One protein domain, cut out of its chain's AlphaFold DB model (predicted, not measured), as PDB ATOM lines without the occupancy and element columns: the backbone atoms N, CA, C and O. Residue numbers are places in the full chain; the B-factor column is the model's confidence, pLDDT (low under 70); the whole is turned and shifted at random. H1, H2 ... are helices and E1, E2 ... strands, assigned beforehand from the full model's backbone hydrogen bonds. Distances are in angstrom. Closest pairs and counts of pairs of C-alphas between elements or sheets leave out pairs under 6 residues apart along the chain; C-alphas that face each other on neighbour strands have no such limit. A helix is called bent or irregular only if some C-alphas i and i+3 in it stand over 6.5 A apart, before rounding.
ATOM      1  N   LYS A   5      41.190  41.319  17.181       93.06
ATOM      2  CA  LYS A   5      40.314  40.339  16.523       93.06
ATOM      3  C   LYS A   5      39.894  39.288  17.536       93.06
ATOM      4  O   LYS A   5      40.753  38.645  18.133       93.06
ATOM      5  N   ILE A   6      38.585  39.099  17.693       94.88
ATOM      6  CA  ILE A   6      38.006  38.064  18.553       94.88
ATOM      7  C   ILE A   6      37.159  37.150  17.676       94.88
ATOM      8  O   ILE A   6      36.218  37.612  17.032       94.88
ATOM      9  N   LEU A   7      37.508  35.867  17.620       94.12
ATOM     10  CA  LEU A   7      36.821  34.876  16.793       94.12
ATOM     11  C   LEU A   7      36.307  33.735  17.667       94.12
ATOM     12  O   LEU A   7      37.053  33.138  18.442       94.12
ATOM     13  N   LEU A   8      35.020  33.428  17.519       93.56
ATOM     14  CA  LEU A   8      34.417  32.200  18.039       93.56
ATOM     15  C   LEU A   8      34.737  31.025  17.107       93.56
ATOM     16  O   LEU A   8      35.382  31.211  16.075       93.56
ATOM     17  N   ASP A   9      34.255  29.830  17.443       91.31
ATOM     18  CA  ASP A   9      34.448  28.620  16.639       91.31
ATOM     19  C   ASP A   9      34.082  28.829  15.154       91.31
ATOM     20  O   ASP A   9      32.950  29.177  14.811       91.31
ATOM     21  N   GLN A  10      35.065  28.600  14.280       90.44
ATOM     22  CA  GLN A  10      34.941  28.682  12.822       90.44
ATOM     23  C   GLN A  10      35.006  27.306  12.144       90.44
ATOM     24  O   GLN A  10      35.202  27.229  10.932       90.44
ATOM     25  N   SER A  11      34.840  26.204  12.883       86.19
ATOM     26  CA  SER A  11      34.940  24.830  12.371       86.19
ATOM     27  C   SER A  11      34.065  24.569  11.138       86.19
ATOM     28  O   SER A  11      34.492  23.897  10.201       86.19
ATOM     29  N   LYS A  12      32.874  25.177  11.073       87.50
ATOM     30  CA  LYS A  12      31.964  25.100   9.914       87.50
ATOM     31  C   LYS A  12      32.529  25.726   8.632       87.50
ATOM     32  O   LYS A  12      32.081  25.385   7.540       87.50
ATOM     33  N   TYR A  13      33.501  26.624   8.751       86.19
ATOM     34  CA  TYR A  13      34.111  27.351   7.640       86.19
ATOM     35  C   TYR A  13      35.519  26.861   7.305       86.19
ATOM     36  O   TYR A  13      36.215  27.518   6.539       86.19
ATOM     37  N   GLN A  14      35.935  25.698   7.818       82.75
ATOM     38  CA  GLN A  14      37.281  25.158   7.604       82.75
ATOM     39  C   GLN A  14      37.667  25.095   6.113       82.75
ATOM     40  O   GLN A  14      38.749  25.542   5.742       82.75
ATOM     41  N   ASN A  15      36.750  24.664   5.240       85.81
ATOM     42  CA  ASN A  15      36.982  24.579   3.788       85.81
ATOM     43  C   ASN A  15      37.063  25.944   3.080       85.81
ATOM     44  O   ASN A  15      37.457  26.016   1.923       85.81
ATOM     45  N   LYS A  16      36.636  27.024   3.742       86.88
ATOM     46  CA  LYS A  16      36.655  28.400   3.224       86.88
ATOM     47  C   LYS A  16      37.549  29.304   4.075       86.88
ATOM     48  O   LYS A  16      37.454  30.528   3.983       86.88
ATOM     49  N   PHE A  17      38.398  28.716   4.922       88.94
ATOM     50  CA  PHE A  17      39.133  29.480   5.919       88.94
ATOM     51  C   PHE A  17      40.198  30.374   5.287       88.94
ATOM     52  O   PHE A  17      40.471  31.436   5.826       88.94
ATOM     53  N   ASP A  18      40.726  30.022   4.115       90.12
ATOM     54  CA  ASP A  18      41.693  30.864   3.400       90.12
ATOM     55  C   ASP A  18      41.103  32.241   3.048       90.12
ATOM     56  O   ASP A  18      41.781  33.262   3.150       90.12
ATOM     57  N   ALA A  19      39.806  32.308   2.726       90.06
ATOM     58  CA  ALA A  19      39.126  33.582   2.500       90.06
ATOM     59  C   ALA A  19      39.011  34.408   3.792       90.06
ATOM     60  O   ALA A  19      39.223  35.618   3.769       90.06
ATOM     61  N   ILE A  20      38.721  33.755   4.925       88.88
ATOM     62  CA  ILE A  20      38.645  34.395   6.249       88.88
ATOM     63  C   ILE A  20      40.029  34.895   6.676       88.88
ATOM     64  O   ILE A  20      40.167  36.027   7.132       88.88
ATOM     65  N   GLN A  21      41.052  34.065   6.488       90.75
ATOM     66  CA  GLN A  21      42.442  34.381   6.774       90.75
ATOM     67  C   GLN A  21      42.892  35.614   5.991       90.75
ATOM     68  O   GLN A  21      43.430  36.540   6.591       90.75
ATOM     69  N   ASN A  22      42.613  35.663   4.687       91.00
ATOM     70  CA  ASN A  22      42.961  36.803   3.841       91.00
ATOM     71  C   ASN A  22      42.183  38.068   4.224       91.00
ATOM     72  O   ASN A  22      42.774  39.138   4.340       91.00
ATOM     73  N   LEU A  23      40.874  37.948   4.465       90.44
ATOM     74  CA  LEU A  23      40.018  39.077   4.838       90.44
ATOM     75  C   LEU A  23      40.452  39.721   6.159       90.44
ATOM     76  O   LEU A  23      40.430  40.942   6.300       90.44
ATOM     77  N   LEU A  24      40.828  38.893   7.132       89.31
ATOM     78  CA  LEU A  24      41.214  39.336   8.466       89.31
ATOM     79  C   LEU A  24      42.727  39.542   8.608       89.31
ATOM     80  O   LEU A  24      43.165  39.992   9.662       89.31
ATOM     81  N   GLY A  25      43.527  39.231   7.584       89.94
ATOM     82  CA  GLY A  25      44.988  39.306   7.638       89.94
ATOM     83  C   GLY A  25      45.595  38.423   8.731       89.94
ATOM     84  O   GLY A  25      46.477  38.879   9.454       89.94
ATOM     85  N   LEU A  26      45.086  37.198   8.896       91.25
ATOM     86  CA  LEU A  26      45.591  36.247   9.888       91.25
ATOM     87  C   LEU A  26      46.840  35.528   9.369       91.25
ATOM     88  O   LEU A  26      46.921  35.111   8.212       91.25
ATOM     89  N   THR A  27      47.797  35.316  10.259       91.75
ATOM     90  CA  THR A  27      48.962  34.462  10.004       91.75
ATOM     91  C   THR A  27      48.586  32.975  10.027       91.75
ATOM     92  O   THR A  27      47.571  32.585  10.607       91.75
ATOM     93  N   GLU A  28      49.441  32.108   9.474       91.69
ATOM     94  CA  GLU A  28      49.259  30.647   9.581       91.69
ATOM     95  C   GLU A  28      49.177  30.176  11.041       91.69
ATOM     96  O   GLU A  28      48.361  29.322  11.391       91.69
ATOM     97  N   LYS A  29      49.965  30.788  11.934       92.31
ATOM     98  CA  LYS A  29      49.906  30.509  13.374       92.31
ATOM     99  C   LYS A  29      48.520  30.818  13.947       92.31
ATOM    100  O   LYS A  29      47.971  30.010  14.694       92.31
ATOM    101  N   GLU A  30      47.955  31.974  13.612       93.31
ATOM    102  CA  GLU A  30      46.629  32.385  14.084       93.31
ATOM    103  C   GLU A  30      45.519  31.515  13.495       93.31
ATOM    104  O   GLU A  30      44.601  31.135  14.216       93.31
ATOM    105  N   LYS A  31      45.630  31.116  12.226       92.00
ATOM    106  CA  LYS A  31      44.715  30.148  11.604       92.00
ATOM    107  C   LYS A  31      44.651  28.841  12.380       92.00
ATOM    108  O   LYS A  31      43.559  28.385  12.711       92.00
ATOM    109  N   VAL A  32      45.805  28.263  12.719       92.44
ATOM    110  CA  VAL A  32      45.860  27.033  13.524       92.44
ATOM    111  C   VAL A  32      45.192  27.244  14.885       92.44
ATOM    112  O   VAL A  32      44.421  26.395  15.329       92.44
ATOM    113  N   GLN A  33      45.419  28.393  15.529       94.44
ATOM    114  CA  GLN A  33      44.775  28.721  16.803       94.44
ATOM    115  C   GLN A  33      43.250  28.838  16.673       94.44
ATOM    116  O   GLN A  33      42.535  28.240  17.472       94.44
ATOM    117  N   VAL A  34      42.735  29.532  15.655       94.31
ATOM    118  CA  VAL A  34      41.285  29.660  15.420       94.31
ATOM    119  C   VAL A  34      40.643  28.296  15.157       94.31
ATOM    120  O   VAL A  34      39.583  28.001  15.702       94.31
ATOM    121  N   LEU A  35      41.291  27.430  14.373       92.44
ATOM    122  CA  LEU A  35      40.777  26.089  14.070       92.44
ATOM    123  C   LEU A  35      40.853  25.115  15.260       92.44
ATOM    124  O   LEU A  35      40.173  24.086  15.247       92.44
ATOM    125  N   SER A  36      41.650  25.430  16.288       92.94
ATOM    126  CA  SER A  36      41.730  24.647  17.530       92.94
ATOM    127  C   SER A  36      40.641  24.971  18.557       92.94
ATOM    128  O   SER A  36      40.474  24.212  19.513       92.94
ATOM    129  N   VAL A  37      39.893  26.065  18.362       95.06
ATOM    130  CA  VAL A  37      38.816  26.486  19.268       95.06
ATOM    131  C   VAL A  37      37.802  25.349  19.436       95.06
ATOM    132  O   VAL A  37      37.292  24.800  18.462       95.06
ATOM    133  N   ASN A  38      37.511  25.003  20.687       93.12
ATOM    134  CA  ASN A  38      36.612  23.928  21.106       93.12
ATOM    135  C   ASN A  38      36.985  22.507  20.619       93.12
ATOM    136  O   ASN A  38      36.117  21.637  20.515       93.12
ATOM    137  N   LYS A  39      38.260  22.234  20.294       91.06
ATOM    138  CA  LYS A  39      38.706  20.886  19.871       91.06
ATOM    139  C   LYS A  39      39.134  19.971  21.019       91.06
ATOM    140  O   LYS A  39      39.154  18.758  20.839       91.06
ATOM    141  N   ALA A  40      39.481  20.530  22.178       90.75
ATOM    142  CA  ALA A  40      40.002  19.785  23.326       90.75
ATOM    143  C   ALA A  40      39.475  20.359  24.653       90.75
ATOM    144  O   ALA A  40      40.245  20.740  25.539       90.75
ATOM    145  N   ASN A  41      38.148  20.474  24.774       92.56
ATOM    146  CA  ASN A  41      37.533  21.007  25.985       92.56
ATOM    147  C   ASN A  41      37.707  20.047  27.169       92.56
ATOM    148  O   ASN A  41      37.574  18.833  27.034       92.56
ATOM    149  N   ASP A  42      37.969  20.610  28.344       92.75
ATOM    150  CA  ASP A  42      37.984  19.883  29.604       92.75
ATOM    151  C   ASP A  42      36.538  19.540  30.006       92.75
ATOM    152  O   ASP A  42      35.757  20.458  30.277       92.75
ATOM    153  N   PRO A  43      36.164  18.248  30.079       91.00
ATOM    154  CA  PRO A  43      34.794  17.839  30.380       91.00
ATOM    155  C   PRO A  43      34.355  18.205  31.804       91.00
ATOM    156  O   PRO A  43      33.161  18.191  32.095       91.00
ATOM    157  N   LYS A  44      35.292  18.533  32.705       91.81
ATOM    158  CA  LYS A  44      34.989  18.905  34.094       91.81
ATOM    159  C   LYS A  44      34.616  20.375  34.254       91.81
ATOM    160  O   LYS A  44      34.201  20.775  35.340       91.81
ATOM    161  N   ARG A  45      34.790  21.202  33.220       89.31
ATOM    162  CA  ARG A  45      34.580  22.651  33.304       89.31
ATOM    163  C   ARG A  45      33.597  23.112  32.237       89.31
ATOM    164  O   ARG A  45      33.657  22.688  31.089       89.31
ATOM    165  N   LYS A  46      32.709  24.034  32.609       87.31
ATOM    166  CA  LYS A  46      31.791  24.693  31.674       87.31
ATOM    167  C   LYS A  46      32.380  26.035  31.258       87.31
ATOM    168  O   LYS A  46      32.498  26.932  32.083       87.31
ATOM    169  N   TYR A  47      32.752  26.160  29.992       92.69
ATOM    170  CA  TYR A  47      33.292  27.390  29.417       92.69
ATOM    171  C   TYR A  47      33.086  27.406  27.903       92.69
ATOM    172  O   TYR A  47      32.787  26.378  27.288       92.69
ATOM    173  N   LYS A  48      33.260  28.577  27.297       91.88
ATOM    174  CA  LYS A  48      33.405  28.717  25.842       91.88
ATOM    175  C   LYS A  48      34.849  29.075  25.521       91.88
ATOM    176  O   LYS A  48      35.522  29.693  26.340       91.88
ATOM    177  N   GLU A  49      35.337  28.670  24.355       96.25
ATOM    178  CA  GLU A  49      36.638  29.121  23.862       96.25
ATOM    179  C   GLU A  49      36.481  30.230  22.828       96.25
ATOM    180  O   GLU A  49      35.596  30.181  21.970       96.25
ATOM    181  N   VAL A  50      37.364  31.223  22.920       96.75
ATOM    182  CA  VAL A  50      37.454  32.345  21.986       96.75
ATOM    183  C   VAL A  50      38.910  32.546  21.586       96.75
ATOM    184  O   VAL A  50      39.812  32.522  22.424       96.75
ATOM    185  N   PHE A  51      39.162  32.741  20.301       96.25
ATOM    186  CA  PHE A  51      40.452  33.216  19.822       96.25
ATOM    187  C   PHE A  51      40.520  34.733  19.990       96.25
ATOM    188  O   PHE A  51      39.576  35.424  19.617       96.25
ATOM    189  N   ILE A  52      41.636  35.247  20.510       95.81
ATOM    190  CA  ILE A  52      41.902  36.685  20.614       95.81
ATOM    191  C   ILE A  52      43.283  36.968  20.025       95.81
ATOM    192  O   ILE A  52      44.267  36.350  20.438       95.81
ATOM    193  N   SER A  53      43.347  37.919  19.092       94.19
ATOM    194  CA  SER A  53      44.581  38.513  18.569       94.19
ATOM    195  C   SER A  53      44.622  40.003  18.893       94.19
ATOM    196  O   SER A  53      43.660  40.724  18.630       94.19
ATOM    197  N   LEU A  54      45.739  40.447  19.467       91.50
ATOM    198  CA  LEU A  54      46.032  41.827  19.846       91.50
ATOM    199  C   LEU A  54      47.155  42.362  18.953       91.50
ATOM    200  O   LEU A  54      48.329  42.029  19.134       91.50
ATOM    201  N   GLY A  55      46.785  43.159  17.954       81.38
ATOM    202  CA  GLY A  55      47.706  43.844  17.046       81.38
ATOM    203  C   GLY A  55      48.612  42.913  16.237       81.38
ATOM    204  O   GLY A  55      49.674  43.344  15.804       81.38
ATOM    205  N   GLY A  56      48.264  41.625  16.103       74.06
ATOM    206  CA  GLY A  56      49.126  40.607  15.486       74.06
ATOM    207  C   GLY A  56      50.414  40.293  16.265       74.06
ATOM    208  O   GLY A  56      51.193  39.446  15.837       74.06
ATOM    209  N   GLN A  57      50.649  40.943  17.411       84.12
ATOM    210  CA  GLN A  57      51.817  40.704  18.266       84.12
ATOM    211  C   GLN A  57      51.577  39.527  19.215       84.12
ATOM    212  O   GLN A  57      52.463  38.703  19.443       84.12
ATOM    213  N   GLN A  58      50.357  39.433  19.750       89.69
ATOM    214  CA  GLN A  58      49.960  38.389  20.683       89.69
ATOM    215  C   GLN A  58      48.635  37.769  20.256       89.69
ATOM    216  O   GLN A  58      47.633  38.462  20.114       89.69
ATOM    217  N   SER A  59      48.621  36.445  20.111       94.25
ATOM    218  CA  SER A  59      47.423  35.684  19.771       94.25
ATOM    219  C   SER A  59      47.337  34.388  20.577       94.25
ATOM    220  O   SER A  59      48.334  33.666  20.737       94.25
ATOM    221  N   LYS A  60      46.153  34.083  21.121       95.50
ATOM    222  CA  LYS A  60      45.900  32.843  21.873       95.50
ATOM    223  C   LYS A  60      44.411  32.493  21.896       95.50
ATOM    224  O   LYS A  60      43.554  33.343  21.668       95.50
ATOM    225  N   VAL A  61      44.121  31.231  22.195       95.88
ATOM    226  CA  VAL A  61      42.779  30.765  22.555       95.88
ATOM    227  C   VAL A  61      42.597  30.911  24.064       95.88
ATOM    228  O   VAL A  61      43.431  30.453  24.848       95.88
ATOM    229  N   TYR A  62      41.514  31.566  24.456       95.44
ATOM    230  CA  TYR A  62      41.137  31.831  25.837       95.44
ATOM    231  C   TYR A  62      39.841  31.106  26.172       95.44
ATOM    232  O   TYR A  62      38.994  30.894  25.306       95.44
ATOM    233  N   ARG A  63      39.681  30.759  27.448       95.50
ATOM    234  CA  ARG A  63      38.436  30.224  27.996       95.50
ATOM    235  C   ARG A  63      37.668  31.365  28.640       95.50
ATOM    236  O   ARG A  63      38.213  32.058  29.496       95.50
ATOM    237  N   THR A  64      36.428  31.558  28.223       93.94
ATOM    238  CA  THR A  64      35.502  32.508  28.834       93.94
ATOM    239  C   THR A  64      34.563  31.746  29.750       93.94
ATOM    240  O   THR A  64      33.799  30.881  29.302       93.94
ATOM    241  N   GLU A  65      34.645  32.075  31.031       92.50
ATOM    242  CA  GLU A  65      33.826  31.528  32.102       92.50
ATOM    243  C   GLU A  65      32.961  32.642  32.669       92.50
ATOM    244  O   GLU A  65      33.414  33.775  32.820       92.50
TER     245      GLU A  65
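This is residues 5 to 65 of the 107 residues of the protein "Conjugal transfer protein TraG" of Pseudoxanthomonas sp. SGD-10 (UniProt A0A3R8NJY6). A small three-stranded antiparallel sheet, mostly a long hairpin of E2 and E3 with short E1 beside E2, has H2 over one face and its other face bare. H1 packs on H2 beyond the sheet, and the loop of residues 37 to 47 makes the other end of the length. The printed part has 61 residues with two named helices and three named strands, E1 H1 H2 E2 E3 along the chain, sheet order E1 E2 E3, class mixed. It is compact, with a radius of gyration of the C-alphas of 11.6 A, and flat, spanning 36 by 26 by 14 A.

In the sheet, E2, residues 48 to 54, is the inner strand. E3, residues 58 to 64, is antiparallel to it, with N 50 and O 62 2.9 A apart, within hydrogen-bond range. E1, residues 5 to 7, is antiparallel to E2, with N 7 and O 51 at 2.9 A. The sheet is only just strongly twisted, its C-alphas up to 4.3 A off the best plane. H2, residues 28 to 36, is on the sheet at a height of 8.9 A and runs along the strands, at 3 degrees to E3 on the local plane. The closest C-alphas of H2 and E2 are those of Val 34 and Phe 51, 5.7 A. H1, residues 11 to 24, is not on the sheet. H1 and H2 touch as a helical hairpin, at a shallow tilt of 30 degrees, opposite ways; their closest C-alphas, Ser 11 and Leu 35, are 6.2 A apart. Every O i to N i+4 pair is within hydrogen-bond range in H2, 5 of 10 in H1.

E2 is 19.2 A long, E3 17.6 A, H1 16.3 A, H2 12.5 A and E1 6.5 A. C-alpha 5 is at (40.314, 40.339, 16.523) and C-alpha 64 at (35.502, 32.508, 28.834). H1 is irregular: C-alphas 12 and 15 are 7.9 A apart.

The farthest C-alphas, Asn 22 and Lys 44, are 36.0 A apart. The printed part has no cut; the link H2 to E2, 11 residues, is long. No printed residue is under 70 in pLDDT.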